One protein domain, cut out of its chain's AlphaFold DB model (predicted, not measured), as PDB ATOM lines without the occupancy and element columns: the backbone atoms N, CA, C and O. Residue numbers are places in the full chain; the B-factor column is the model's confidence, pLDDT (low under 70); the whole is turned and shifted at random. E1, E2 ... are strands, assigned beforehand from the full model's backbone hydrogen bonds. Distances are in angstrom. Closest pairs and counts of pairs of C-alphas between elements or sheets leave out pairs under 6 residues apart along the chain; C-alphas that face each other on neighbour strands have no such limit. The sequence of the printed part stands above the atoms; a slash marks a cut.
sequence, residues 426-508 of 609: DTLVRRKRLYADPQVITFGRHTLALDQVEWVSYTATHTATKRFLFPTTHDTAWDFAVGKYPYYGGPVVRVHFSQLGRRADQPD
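AT A GLANCE: This is residues 426 to 508 of the 609 residues of an uncharacterized protein of Streptomyces antibioticus (UniProt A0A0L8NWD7). A long, twisted ribbon of three antiparallel strands, E5, E6 and E7, makes the length of the domain, and a small four-stranded sheet, E1 to E4, sits at the end of it where E5 begins and E6 ends, with E3 and E4 closest to the start of E7. The hairpin of E5 and E6 runs on past the end of E7, and residues 501 to 508 fold back from there toward the small sheet. The printed part has 83 residues with seven named strands, E1 to E7 in chain order, and no named helix; the class is all strand. The sheets have the orders E1 - E2 - E3 - E4 and E5 - E6 - E7, both antiparallel throughout. The whole is loose, with a radius of gyration of the C-alphas of 15.5 A, and elongated, spanning 49 by 28 by 18 A.

HOW THE PARTS SIT: The longer strands are E5, residues 455 to 467, E6, residues 470 to 483, and E7, residues 492 to 500. They form a meander, each strand the antiparallel neighbour of the one before, with E6 as inner strand and E5 and E7 as edge strands. E5 and E6 are a hairpin at 169 degrees between their directions; N 457 and O 481 are 2.8 A apart, and N 465 and O 473 are 2.8 A apart, both within hydrogen-bond range. E6 and E7 are a hairpin at 164 degrees, with N 478 and O 497 at 2.8 A and N 493 and O 482 at 2.9 A, within hydrogen-bond range. The C-alphas of Asp 475 and Leu 500, which face each other, are 4.6 A apart. The other sheet is a second meander of E1, residues 426 to 429, E2, residues 432 to 436, E3, residues 440 to 443, and E4, residues 446 to 449. Its edge strands are E1 and E4, and from edge to edge its strands' lines turn by 35 degrees. E3 and E4 are a hairpin at 170 degrees, with N 443 and O 446 at 2.8 A, within hydrogen-bond range. E2 and E3 are a hairpin at 166 degrees, with N 435 and O 442 at 2.8 A, within hydrogen-bond range. E1 and E2 are a hairpin at 142 degrees, with N 434 and O 427 at 2.8 A, within hydrogen-bond range. Between the sheets, the closest C-alphas of E4 and E7 are those of His 446 and Val 493, 5.7 A apart, and those of E3 and E7 are of Phe 443 and Val 493, 6.4 A apart. E1 and E7 are only just apart, at 8.3 A, and E2 and E7 only just apart, at 8.4 A. E4 and E5 are apart, though they follow each other in the chain.

IN THESE COORDINATES: E5 is 37.1 A from first to last C-alpha, beginning at C-alpha 455 (33.430, -9.037, -11.848). E6, the longest strand with 14 residues, measures 39.8 A. E7 measures 26.4 A and ends at C-alpha 500 (35.353, -10.261, 16.982). E1 begins at C-alpha 426 (22.130, -23.366, 1.411) and is 9.7 A long; E2 is 12.9 A, E3 10.2 A and E4 10.4 A.

THE WHOLE: The two C-alphas farthest apart are those of Asp 451 and Leu 469, at 50.7 A, while those of Asp 426 and Asp 508 are 11.9 A apart. The printed part has no cut and no long link; the link from E6 to E7, eight residues, is short, and the other links are tight. The mean pLDDT of the printed part is 78.3, with 19 residues under 70, namely 462 to 475 and 500 to 504.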
ATOM      1  N   ASP A 426      23.449 -23.908   1.075       91.56
ATOM      2  CA  ASP A 426      22.130 -23.366   1.411       91.56
ATOM      3  C   ASP A 426      22.045 -23.159   2.924       91.56
ATOM      4  O   ASP A 426      21.972 -24.114   3.696       91.56
ATOM      5  N   THR A 427      22.134 -21.904   3.360       89.81
ATOM      6  CA  THR A 427      22.204 -21.545   4.782       89.81
ATOM      7  C   THR A 427      21.597 -20.167   5.048       89.81
ATOM      8  O   THR A 427      21.186 -19.443   4.137       89.81
ATOM      9  N   LEU A 428      21.512 -19.781   6.320       85.81
ATOM     10  CA  LEU A 428      21.039 -18.475   6.764       85.81
ATOM     11  C   LEU A 428      22.204 -17.639   7.302       85.81
ATOM     12  O   LEU A 428      22.696 -17.882   8.398       85.81
ATOM     13  N   VAL A 429      22.559 -16.567   6.595       81.12
ATOM     14  CA  VAL A 429      23.526 -15.563   7.064       81.12
ATOM     15  C   VAL A 429      22.763 -14.308   7.486       81.12
ATOM     16  O   VAL A 429      22.052 -13.696   6.687       81.12
ATOM     17  N   ARG A 430      22.869 -13.911   8.763       75.06
ATOM     18  CA  ARG A 430      22.169 -12.734   9.334       75.06
ATOM     19  C   ARG A 430      20.659 -12.703   9.022       75.06
ATOM     20  O   ARG A 430      20.109 -11.664   8.655       75.06
ATOM     21  N   ARG A 431      19.982 -13.853   9.172       79.31
ATOM     22  CA  ARG A 431      18.545 -14.075   8.874       79.31
ATOM     23  C   ARG A 431      18.153 -13.954   7.391       79.31
ATOM     24  O   ARG A 431      16.965 -13.970   7.079       79.31
ATOM     25  N   LYS A 432      19.113 -13.840   6.470       84.12
ATOM     26  CA  LYS A 432      18.880 -13.892   5.021       84.12
ATOM     27  C   LYS A 432      19.389 -15.222   4.481       84.12
ATOM     28  O   LYS A 432      20.467 -15.665   4.862       84.12
ATOM     29  N   ARG A 433      18.630 -15.840   3.577       91.25
ATOM     30  CA  ARG A 433      19.069 -17.057   2.890       91.25
ATOM     31  C   ARG A 433      20.232 -16.738   1.956       91.25
ATOM     32  O   ARG A 433      20.124 -15.815   1.144       91.25
ATOM     33  N   LEU A 434      21.314 -17.489   2.111       92.94
ATOM     34  CA  LEU A 434      22.446 -17.568   1.205       92.94
ATOM     35  C   LEU A 434      22.371 -18.926   0.512       92.94
ATOM     36  O   LEU A 434      22.494 -19.955   1.170       92.94
ATOM     37  N   TYR A 435      22.150 -18.905  -0.795       92.81
ATOM     38  CA  TYR A 435      22.169 -20.081  -1.652       92.81
ATOM     39  C   TYR A 435      23.256 -19.897  -2.712       92.81
ATOM     40  O   TYR A 435      23.300 -18.844  -3.347       92.81
ATOM     41  N   ALA A 436      24.134 -20.874  -2.901       92.56
ATOM     42  CA  ALA A 436      25.179 -20.818  -3.914       92.56
ATOM     43  C   ALA A 436      25.481 -22.209  -4.481       92.56
ATOM     44  O   ALA A 436      25.731 -23.150  -3.730       92.56
ATOM     45  N   ASP A 437      25.499 -22.319  -5.803       91.56
ATOM     46  CA  ASP A 437      25.908 -23.507  -6.552       91.56
ATOM     47  C   ASP A 437      26.707 -23.084  -7.810       91.56
ATOM     48  O   ASP A 437      26.893 -21.884  -8.045       91.56
ATOM     49  N   PRO A 438      27.211 -24.012  -8.647       90.56
ATOM     50  CA  PRO A 438      27.982 -23.649  -9.841       90.56
ATOM     51  C   PRO A 438      27.208 -22.891 -10.928       90.56
ATOM     52  O   PRO A 438      27.803 -22.536 -11.943       90.56
ATOM     53  N   GLN A 439      25.906 -22.661 -10.763       89.69
ATOM     54  CA  GLN A 439      25.056 -21.949 -11.714       89.69
ATOM     55  C   GLN A 439      24.609 -20.586 -11.185       89.69
ATOM     56  O   GLN A 439      24.556 -19.628 -11.958       89.69
ATOM     57  N   VAL A 440      24.311 -20.457  -9.889       93.38
ATOM     58  CA  VAL A 440      23.724 -19.241  -9.318       93.38
ATOM     59  C   VAL A 440      24.196 -18.945  -7.893       93.38
ATOM     60  O   VAL A 440      24.380 -19.844  -7.076       93.38
ATOM     61  N   ILE A 441      24.331 -17.652  -7.569       94.00
ATOM     62  CA  ILE A 441      24.477 -17.159  -6.192       94.00
ATOM     63  C   ILE A 441      23.282 -16.265  -5.863       94.00
ATOM     64  O   ILE A 441      22.998 -15.287  -6.558       94.00
ATOM     65  N   THR A 442      22.605 -16.581  -4.764       91.00
ATOM     66  CA  THR A 442      21.480 -15.833  -4.211       91.00
ATOM     67  C   THR A 442      21.765 -15.442  -2.768       91.00
ATOM     68  O   THR A 442      22.034 -16.292  -1.923       91.00
ATOM     69  N   PHE A 443      21.621 -14.157  -2.452       92.25
ATOM     70  CA  PHE A 443      21.638 -13.663  -1.078       92.25
ATOM     71  C   PHE A 443      20.462 -12.716  -0.819       92.25
ATOM     72  O   PHE A 443      20.376 -11.606  -1.357       92.25
ATOM     73  N   GLY A 444      19.526 -13.148   0.028       90.06
ATOM     74  CA  GLY A 444      18.297 -12.407   0.301       90.06
ATOM     75  C   GLY A 444      17.423 -12.255  -0.950       90.06
ATOM     76  O   GLY A 444      16.804 -13.216  -1.385       90.06
ATOM     77  N   ARG A 445      17.338 -11.034  -1.499       88.12
ATOM     78  CA  ARG A 445      16.563 -10.720  -2.720       88.12
ATOM     79  C   ARG A 445      17.430 -10.595  -3.976       88.12
ATOM     80  O   ARG A 445      16.896 -10.355  -5.053       88.12
ATOM     81  N   HIS A 446      18.748 -10.697  -3.834       90.19
ATOM     82  CA  HIS A 446      19.687 -10.532  -4.936       90.19
ATOM     83  C   HIS A 446      20.100 -11.905  -5.445       90.19
ATOM     84  O   HIS A 446      20.563 -12.726  -4.657       90.19
ATOM     85  N   THR A 447      19.948 -12.125  -6.745       93.81
ATOM     86  CA  THR A 447      20.301 -13.372  -7.426       93.81
ATOM     87  C   THR A 447      21.098 -13.031  -8.672       93.81
ATOM     88  O   THR A 447      20.709 -12.131  -9.416       93.81
ATOM     89  N   LEU A 448      22.196 -13.746  -8.902       93.19
ATOM     90  CA  LEU A 448      23.026 -13.577 -10.087       93.19
ATOM     91  C   LEU A 448      23.534 -14.937 -10.569       93.19
ATOM     92  O   LEU A 448      24.094 -15.707  -9.788       93.19
ATOM     93  N   ALA A 449      23.312 -15.229 -11.849       92.88
ATOM     94  CA  ALA A 449      23.831 -16.430 -12.493       92.88
ATOM     95  C   ALA A 449      25.336 -16.268 -12.776       92.88
ATOM     96  O   ALA A 449      25.763 -15.189 -13.197       92.88
ATOM     97  N   LEU A 450      26.140 -17.306 -12.516       90.06
ATOM     98  CA  LEU A 450      27.612 -17.252 -12.597       90.06
ATOM     99  C   LEU A 450      28.128 -16.957 -14.016       90.06
ATOM    100  O   LEU A 450      29.163 -16.305 -14.185       90.06
ATOM    101  N   ASP A 451      27.404 -17.413 -15.035       90.44
ATOM    102  CA  ASP A 451      27.684 -17.150 -16.450       90.44
ATOM    103  C   ASP A 451      27.503 -15.670 -16.822       90.44
ATOM    104  O   ASP A 451      28.143 -15.178 -17.747       90.44
ATOM    105  N   GLN A 452      26.683 -14.942 -16.064       92.00
ATOM    106  CA  GLN A 452      26.407 -13.527 -16.278       92.00
ATOM    107  C   GLN A 452      27.239 -12.584 -15.398       92.00
ATOM    108  O   GLN A 452      27.087 -11.368 -15.503       92.00
ATOM    109  N   VAL A 453      28.062 -13.096 -14.484       94.38
ATOM    110  CA  VAL A 453      28.928 -12.257 -13.641       94.38
ATOM    111  C   VAL A 453      30.030 -11.627 -14.501       94.38
ATOM    112  O   VAL A 453      30.623 -12.295 -15.333       94.38
ATOM    113  N   GLU A 454      30.356 -10.356 -14.304       92.75
ATOM    114  CA  GLU A 454      31.439  -9.678 -15.042       92.75
ATOM    115  C   GLU A 454      32.613  -9.308 -14.132       92.75
ATOM    116  O   GLU A 454      33.728  -9.066 -14.599       92.75
ATOM    117  N   TRP A 455      32.379  -9.278 -12.819       93.31
ATOM    118  CA  TRP A 455      33.430  -9.037 -11.848       93.31
ATOM    119  C   TRP A 455      33.218  -9.791 -10.537       93.31
ATOM    120  O   TRP A 455      32.085 -10.025 -10.105       93.31
ATOM    121  N   VAL A 456      34.332 -10.120  -9.885       93.06
ATOM    122  CA  VAL A 456      34.390 -10.709  -8.542       93.06
ATOM    123  C   VAL A 456      35.314  -9.897  -7.635       93.06
ATOM    124  O   VAL A 456      36.290  -9.300  -8.094       93.06
ATOM    125  N   SER A 457      34.984  -9.836  -6.348       87.94
ATOM    126  CA  SER A 457      35.792  -9.224  -5.295       87.94
ATOM    127  C   SER A 457      35.572  -9.976  -3.986       87.94
ATOM    128  O   SER A 457      34.435 -10.267  -3.616       87.94
ATOM    129  N   TYR A 458      36.651 -10.304  -3.282       89.12
ATOM    130  CA  TYR A 458      36.576 -10.856  -1.935       89.12
ATOM    131  C   TYR A 458      37.791 -10.435  -1.114       89.12
ATOM    132  O   TYR A 458      38.916 -10.404  -1.610       89.12
ATOM    133  N   THR A 459      37.564 -10.106   0.156       81.00
ATOM    134  CA  THR A 459      38.607  -9.620   1.069       81.00
ATOM    135  C   THR A 459      38.421 -10.168   2.468       81.00
ATOM    136  O   THR A 459      37.291 -10.316   2.922       81.00
ATOM    137  N   ALA A 460      39.537 -10.396   3.158       79.00
ATOM    138  CA  ALA A 460      39.592 -10.598   4.598       79.00
ATOM    139  C   ALA A 460      40.372  -9.421   5.200       79.00
ATOM    140  O   ALA A 460      41.566  -9.272   4.937       79.00
ATOM    141  N   THR A 461      39.693  -8.566   5.959       71.12
ATOM    142  CA  THR A 461      40.264  -7.355   6.550       71.12
ATOM    143  C   THR A 461      40.301  -7.513   8.056       71.12
ATOM    144  O   THR A 461      39.260  -7.587   8.705       71.12
ATOM    145  N   HIS A 462      41.505  -7.540   8.614       63.50
ATOM    146  CA  HIS A 462      41.716  -7.554  10.052       63.50
ATOM    147  C   HIS A 462      41.968  -6.124  10.545       63.50
ATOM    148  O   HIS A 462      42.957  -5.492  10.174       63.50
ATOM    149  N   THR A 463      41.060  -5.614  11.370       57.44
ATOM    150  CA  THR A 463      41.120  -4.274  11.955       57.44
ATOM    151  C   THR A 463      41.500  -4.385  13.423       57.44
ATOM    152  O   THR A 463      40.759  -4.942  14.230       57.44
ATOM    153  N   ALA A 464      42.653  -3.827  13.777       45.38
ATOM    154  CA  ALA A 464      43.067  -3.644  15.160       45.38
ATOM    155  C   ALA A 464      42.625  -2.249  15.618       45.38
ATOM    156  O   ALA A 464      43.224  -1.242  15.246       45.38
ATOM    157  N   THR A 465      41.555  -2.169  16.406       45.06
ATOM    158  CA  THR A 465      41.178  -0.923  17.077       45.06
ATOM    159  C   THR A 465      41.963  -0.838  18.374       45.06
ATOM    160  O   THR A 465      41.624  -1.489  19.367       45.06
ATOM    161  N   LYS A 466      43.039  -0.048  18.345       43.06
ATOM    162  CA  LYS A 466      43.785   0.307  19.549       43.06
ATOM    163  C   LYS A 466      42.880   1.145  20.443       43.06
ATOM    164  O   LYS A 466      42.324   2.148  20.000       43.06
ATOM    165  N   ARG A 467      42.692   0.690  21.679       44.16
ATOM    166  CA  ARG A 467      41.932   1.399  22.704       44.16
ATOM    167  C   ARG A 467      42.871   1.654  23.858       44.16
ATOM    168  O   ARG A 467      43.500   0.738  24.358       44.16
ATOM    169  N   PHE A 468      42.914   2.905  24.264       36.72
ATOM    170  CA  PHE A 468      43.877   3.451  25.203       36.72
ATOM    171  C   PHE A 468      43.945   2.724  26.573       36.72
ATOM    172  O   PHE A 468      44.997   2.689  27.194       36.72
ATOM    173  N   LEU A 469      42.853   2.081  27.025       38.47
ATOM    174  CA  LEU A 469      42.761   1.374  28.324       38.47
ATOM    175  C   LEU A 469      42.267  -0.075  28.220       38.47
ATOM    176  O   LEU A 469      41.926  -0.698  29.223       38.47
ATOM    177  N   PHE A 470      42.173  -0.616  27.006       38.94
ATOM    178  CA  PHE A 470      41.701  -1.980  26.785       38.94
ATOM    179  C   PHE A 470      42.668  -2.728  25.879       38.94
ATOM    180  O   PHE A 470      43.291  -2.108  25.017       38.94
ATOM    181  N   PRO A 471      42.729  -4.069  25.984       42.19
ATOM    182  CA  PRO A 471      43.405  -4.864  24.976       42.19
ATOM    183  C   PRO A 471      42.897  -4.444  23.600       42.19
ATOM    184  O   PRO A 471      41.683  -4.337  23.400       42.19
ATOM    185  N   THR A 472      43.825  -4.201  22.673       45.84
ATOM    186  CA  THR A 472      43.515  -3.906  21.271       45.84
ATOM    187  C   THR A 472      42.381  -4.824  20.813       45.84
ATOM    188  O   THR A 472      42.513  -6.053  20.827       45.84
ATOM    189  N   THR A 473      41.226  -4.248  20.475       45.22
ATOM    190  CA  THR A 473      40.095  -5.043  20.003       45.22
ATOM    191  C   THR A 473      40.343  -5.349  18.543       45.22
ATOM    192  O   THR A 473      40.525  -4.441  17.734       45.22
ATOM    193  N   HIS A 474      40.377  -6.632  18.225       57.69
ATOM    194  CA  HIS A 474      40.600  -7.120  16.878       57.69
ATOM    195  C   HIS A 474      39.238  -7.502  16.294       57.69
ATOM    196  O   HIS A 474      38.496  -8.259  16.923       57.69
ATOM    197  N   ASP A 475      38.897  -6.967  15.130       66.62
ATOM    198  CA  ASP A 475      37.725  -7.368  14.352       66.62
ATOM    199  C   ASP A 475      38.200  -7.853  12.987       66.62
ATOM    200  O   ASP A 475      38.994  -7.180  12.328       66.62
ATOM    201  N   THR A 476      37.738  -9.027  12.569       74.56
ATOM    202  CA  THR A 476      38.005  -9.538  11.226       74.56
ATOM    203  C   THR A 476      36.713  -9.526  10.430       74.56
ATOM    204  O   THR A 476      35.733 -10.176  10.795       74.56
ATOM    205  N   ALA A 477      36.721  -8.790   9.324       79.56
ATOM    206  CA  ALA A 477      35.625  -8.736   8.373       79.56
ATOM    207  C   ALA A 477      35.982  -9.514   7.105       79.56
ATOM    208  O   ALA A 477      37.067  -9.338   6.550       79.56
ATOM    209  N   TRP A 478      35.051 -10.331   6.619       86.81
ATOM    210  CA  TRP A 478      35.144 -10.997   5.325       86.81
ATOM    211  C   TRP A 478      34.032 -10.511   4.409       86.81
ATOM    212  O   TRP A 478      32.844 -10.657   4.705       86.81
ATOM    213  N   ASP A 479      34.422  -9.964   3.269       85.38
ATOM    214  CA  ASP A 479      33.506  -9.516   2.230       85.38
ATOM    215  C   ASP A 479      33.631 -10.425   1.014       85.38
ATOM    216  O   ASP A 479      34.730 -10.824   0.626       85.38
ATOM    217  N   PHE A 480      32.495 -10.754   0.409       91.81
ATOM    218  CA  PHE A 480      32.408 -11.415  -0.889       91.81
ATOM    219  C   PHE A 480      31.386 -10.676  -1.749       91.81
ATOM    220  O   PHE A 480      30.270 -10.399  -1.302       91.81
ATOM    221  N   ALA A 481      31.747 -10.360  -2.987       90.88
ATOM    222  CA  ALA A 481      30.883  -9.674  -3.927       90.88
ATOM    223  C   ALA A 481      31.095 -10.162  -5.365       90.88
ATOM    224  O   ALA A 481      32.223 -10.284  -5.836       90.88
ATOM    225  N   VAL A 482      29.989 -10.361  -6.078       94.75
ATOM    226  CA  VAL A 482      29.959 -10.605  -7.526       94.75
ATOM    227  C   VAL A 482      28.918  -9.708  -8.177       94.75
ATOM    228  O   VAL A 482      27.869  -9.440  -7.584       94.75
ATOM    229  N   GLY A 483      29.175  -9.245  -9.396       93.38
ATOM    230  CA  GLY A 483      28.242  -8.352 -10.072       93.38
ATOM    231  C   GLY A 483      28.485  -8.176 -11.562       93.38
ATOM    232  O   GLY A 483      29.369  -8.796 -12.150       93.38
ATOM    233  N   LYS A 484      27.665  -7.306 -12.152       91.81
ATOM    234  CA  LYS A 484      27.817  -6.776 -13.514       91.81
ATOM    235  C   LYS A 484      28.269  -5.323 -13.467       91.81
ATOM    236  O   LYS A 484      28.060  -4.644 -12.458       91.81
ATOM    237  N   TYR A 485      28.883  -4.834 -14.535       83.94
ATOM    238  CA  TYR A 485      29.121  -3.409 -14.695       83.94
ATOM    239  C   TYR A 485      27.797  -2.666 -14.978       83.94
ATOM    240  O   TYR A 485      26.865  -3.245 -15.537       83.94
ATOM    241  N   PRO A 486      27.677  -1.384 -14.583       82.56
ATOM    242  CA  PRO A 486      28.673  -0.564 -13.891       82.56
ATOM    243  C   PRO A 486      28.897  -1.001 -12.434       82.56
ATOM    244  O   PRO A 486      27.960  -1.352 -11.724       82.56
ATOM    245  N   TYR A 487      30.153  -0.944 -11.974       76.06
ATOM    246  CA  TYR A 487      30.540  -1.389 -10.626       76.06
ATOM    247  C   TYR A 487      29.757  -0.671  -9.511       76.06
ATOM    248  O   TYR A 487      29.361  -1.286  -8.522       76.06
ATOM    249  N   TYR A 488      29.474   0.620  -9.701       71.06
ATOM    250  CA  TYR A 488      28.566   1.383  -8.849       71.06
ATOM    251  C   TYR A 488      27.180   1.451  -9.498       71.06
ATOM    252  O   TYR A 488      27.041   1.949 -10.613       71.06
ATOM    253  N   GLY A 489      26.157   0.964  -8.790       71.56
ATOM    254  CA  GLY A 489      24.758   1.008  -9.234       71.56
ATOM    255  C   GLY A 489      24.303  -0.163 -10.116       71.56
ATOM    256  O   GLY A 489      23.109  -0.258 -10.395       71.56
ATOM    257  N   GLY A 490      25.203  -1.062 -10.529       81.94
ATOM    258  CA  GLY A 490      24.862  -2.284 -11.262       81.94
ATOM    259  C   GLY A 490      24.343  -3.430 -10.372       81.94
ATOM    260  O   GLY A 490      24.435  -3.366  -9.141       81.94
ATOM    261  N   PRO A 491      23.799  -4.508 -10.977       88.44
ATOM    262  CA  PRO A 491      23.394  -5.714 -10.255       88.44
ATOM    263  C   PRO A 491      24.569  -6.352  -9.501       88.44
ATOM    264  O   PRO A 491      25.581  -6.703 -10.108       88.44
ATOM    265  N   VAL A 492      24.418  -6.528  -8.185       91.62
ATOM    266  CA  VAL A 492      25.451  -7.084  -7.301       91.62
ATOM    267  C   VAL A 492      24.841  -8.009  -6.249       91.62
ATOM    268  O   VAL A 492      23.799  -7.710  -5.663       91.62
ATOM    269  N   VAL A 493      25.524  -9.118  -5.980       91.94
ATOM    270  CA  VAL A 493      25.309  -9.960  -4.802       91.94
ATOM    271  C   VAL A 493      26.505  -9.751  -3.880       91.94
ATOM    272  O   VAL A 493      27.630 -10.055  -4.264       91.94
ATOM    273  N   ARG A 494      26.272  -9.200  -2.682       90.44
ATOM    274  CA  ARG A 494      27.312  -8.929  -1.679       90.44
ATOM    275  C   ARG A 494      26.954  -9.569  -0.347       90.44
ATOM    276  O   ARG A 494      25.865  -9.330   0.176       90.44
ATOM    277  N   VAL A 495      27.885 -10.334   0.204       87.75
ATOM    278  CA  VAL A 495      27.768 -11.013   1.494       87.75
ATOM    279  C   VAL A 495      28.897 -10.521   2.393       87.75
ATOM    280  O   VAL A 495      30.044 -10.462   1.962       87.75
ATOM    281  N   HIS A 496      28.553 -10.140   3.622       85.94
ATOM    282  CA  HIS A 496      29.490  -9.604   4.606       85.94
ATOM    283  C   HIS A 496      29.400 -10.410   5.898       85.94
ATOM    284  O   HIS A 496      28.311 -10.551   6.474       85.94
ATOM    285  N   PHE A 497      30.552 -10.877   6.358       83.00
ATOM    286  CA  PHE A 497      30.754 -11.601   7.603       83.00
ATOM    287  C   PHE A 497      31.699 -10.791   8.491       83.00
ATOM    288  O   PHE A 497      32.609 -10.139   7.993       83.00
ATOM    289  N   SER A 498      31.488 -10.825   9.801       80.25
ATOM    290  CA  SER A 498      32.318 -10.098  10.765       80.25
ATOM    291  C   SER A 498      32.418 -10.910  12.045       80.25
ATOM    292  O   SER A 498      31.377 -11.348  12.548       80.25
ATOM    293  N   GLN A 499      33.621 -11.078  12.582       74.25
ATOM    294  CA  GLN A 499      33.844 -11.771  13.842       74.25
ATOM    295  C   GLN A 499      34.882 -11.043  14.693       74.25
ATOM    296  O   GLN A 499      35.984 -10.717  14.254       74.25
ATOM    297  N   LEU A 500      34.508 -10.853  15.956       58.16
ATOM    298  CA  LEU A 500      35.353 -10.261  16.982       58.16
ATOM    299  C   LEU A 500      36.390 -11.282  17.470       58.16
ATOM    300  O   LEU A 500      36.054 -12.438  17.728       58.16
ATOM    301  N   GLY A 501      37.632 -10.834  17.653       50.06
ATOM    302  CA  GLY A 501      38.732 -11.617  18.218       50.06
ATOM    303  C   GLY A 501      40.020 -11.561  17.389       50.06
ATOM    304  O   GLY A 501      39.998 -11.388  16.176       50.06
ATOM    305  N   ARG A 502      41.171 -11.741  18.060       46.75
ATOM    306  CA  ARG A 502      42.520 -11.747  17.440       46.75
ATOM    307  C   ARG A 502      42.754 -12.953  16.522       46.75
ATOM    308  O   ARG A 502      43.631 -12.927  15.666       46.75
ATOM    309  N   ARG A 503      42.000 -14.031  16.742       54.72
ATOM    310  CA  ARG A 503      42.017 -15.272  15.961       54.72
ATOM    311  C   ARG A 503      40.583 -15.611  15.588       54.72
ATOM    312  O   ARG A 503      39.954 -16.444  16.228       54.72
ATOM    313  N   ALA A 504      40.047 -14.855  14.642       67.25
ATOM    314  CA  ALA A 504      38.731 -15.123  14.103       67.25
ATOM    315  C   ALA A 504      38.860 -16.196  13.015       67.25
ATOM    316  O   ALA A 504      39.641 -16.034  12.073       67.25
ATOM    317  N   ASP A 505      38.130 -17.297  13.175       75.06
ATOM    318  CA  ASP A 505      38.105 -18.360  12.179       75.06
ATOM    319  C   ASP A 505      37.368 -17.874  10.933       75.06
ATOM    320  O   ASP A 505      36.347 -17.189  11.009       75.06
ATOM    321  N   GLN A 506      37.914 -18.199   9.766       76.38
ATOM    322  CA  GLN A 506      37.293 -17.836   8.503       76.38
ATOM    323  C   GLN A 506      35.933 -18.544   8.374       76.38
ATOM    324  O   GLN A 506      35.892 -19.763   8.530       76.38
ATOM    325  N   PRO A 507      34.835 -17.826   8.065       85.25
ATOM    326  CA  PRO A 507      33.524 -18.444   7.924       85.25
ATOM    327  C   PRO A 507      33.510 -19.465   6.789       85.25
ATOM    328  O   PRO A 507      33.856 -19.123   5.651       85.25
ATOM    329  N   ASP A 508      33.040 -20.681   7.073       87.06
ATOM    330  CA  ASP A 508      32.932 -21.766   6.093       87.06
ATOM    331  C   ASP A 508      32.119 -21.338   4.861       87.06
ATOM    332  O   ASP A 508      32.455 -21.691   3.728       87.06
TER     333      ASP A 508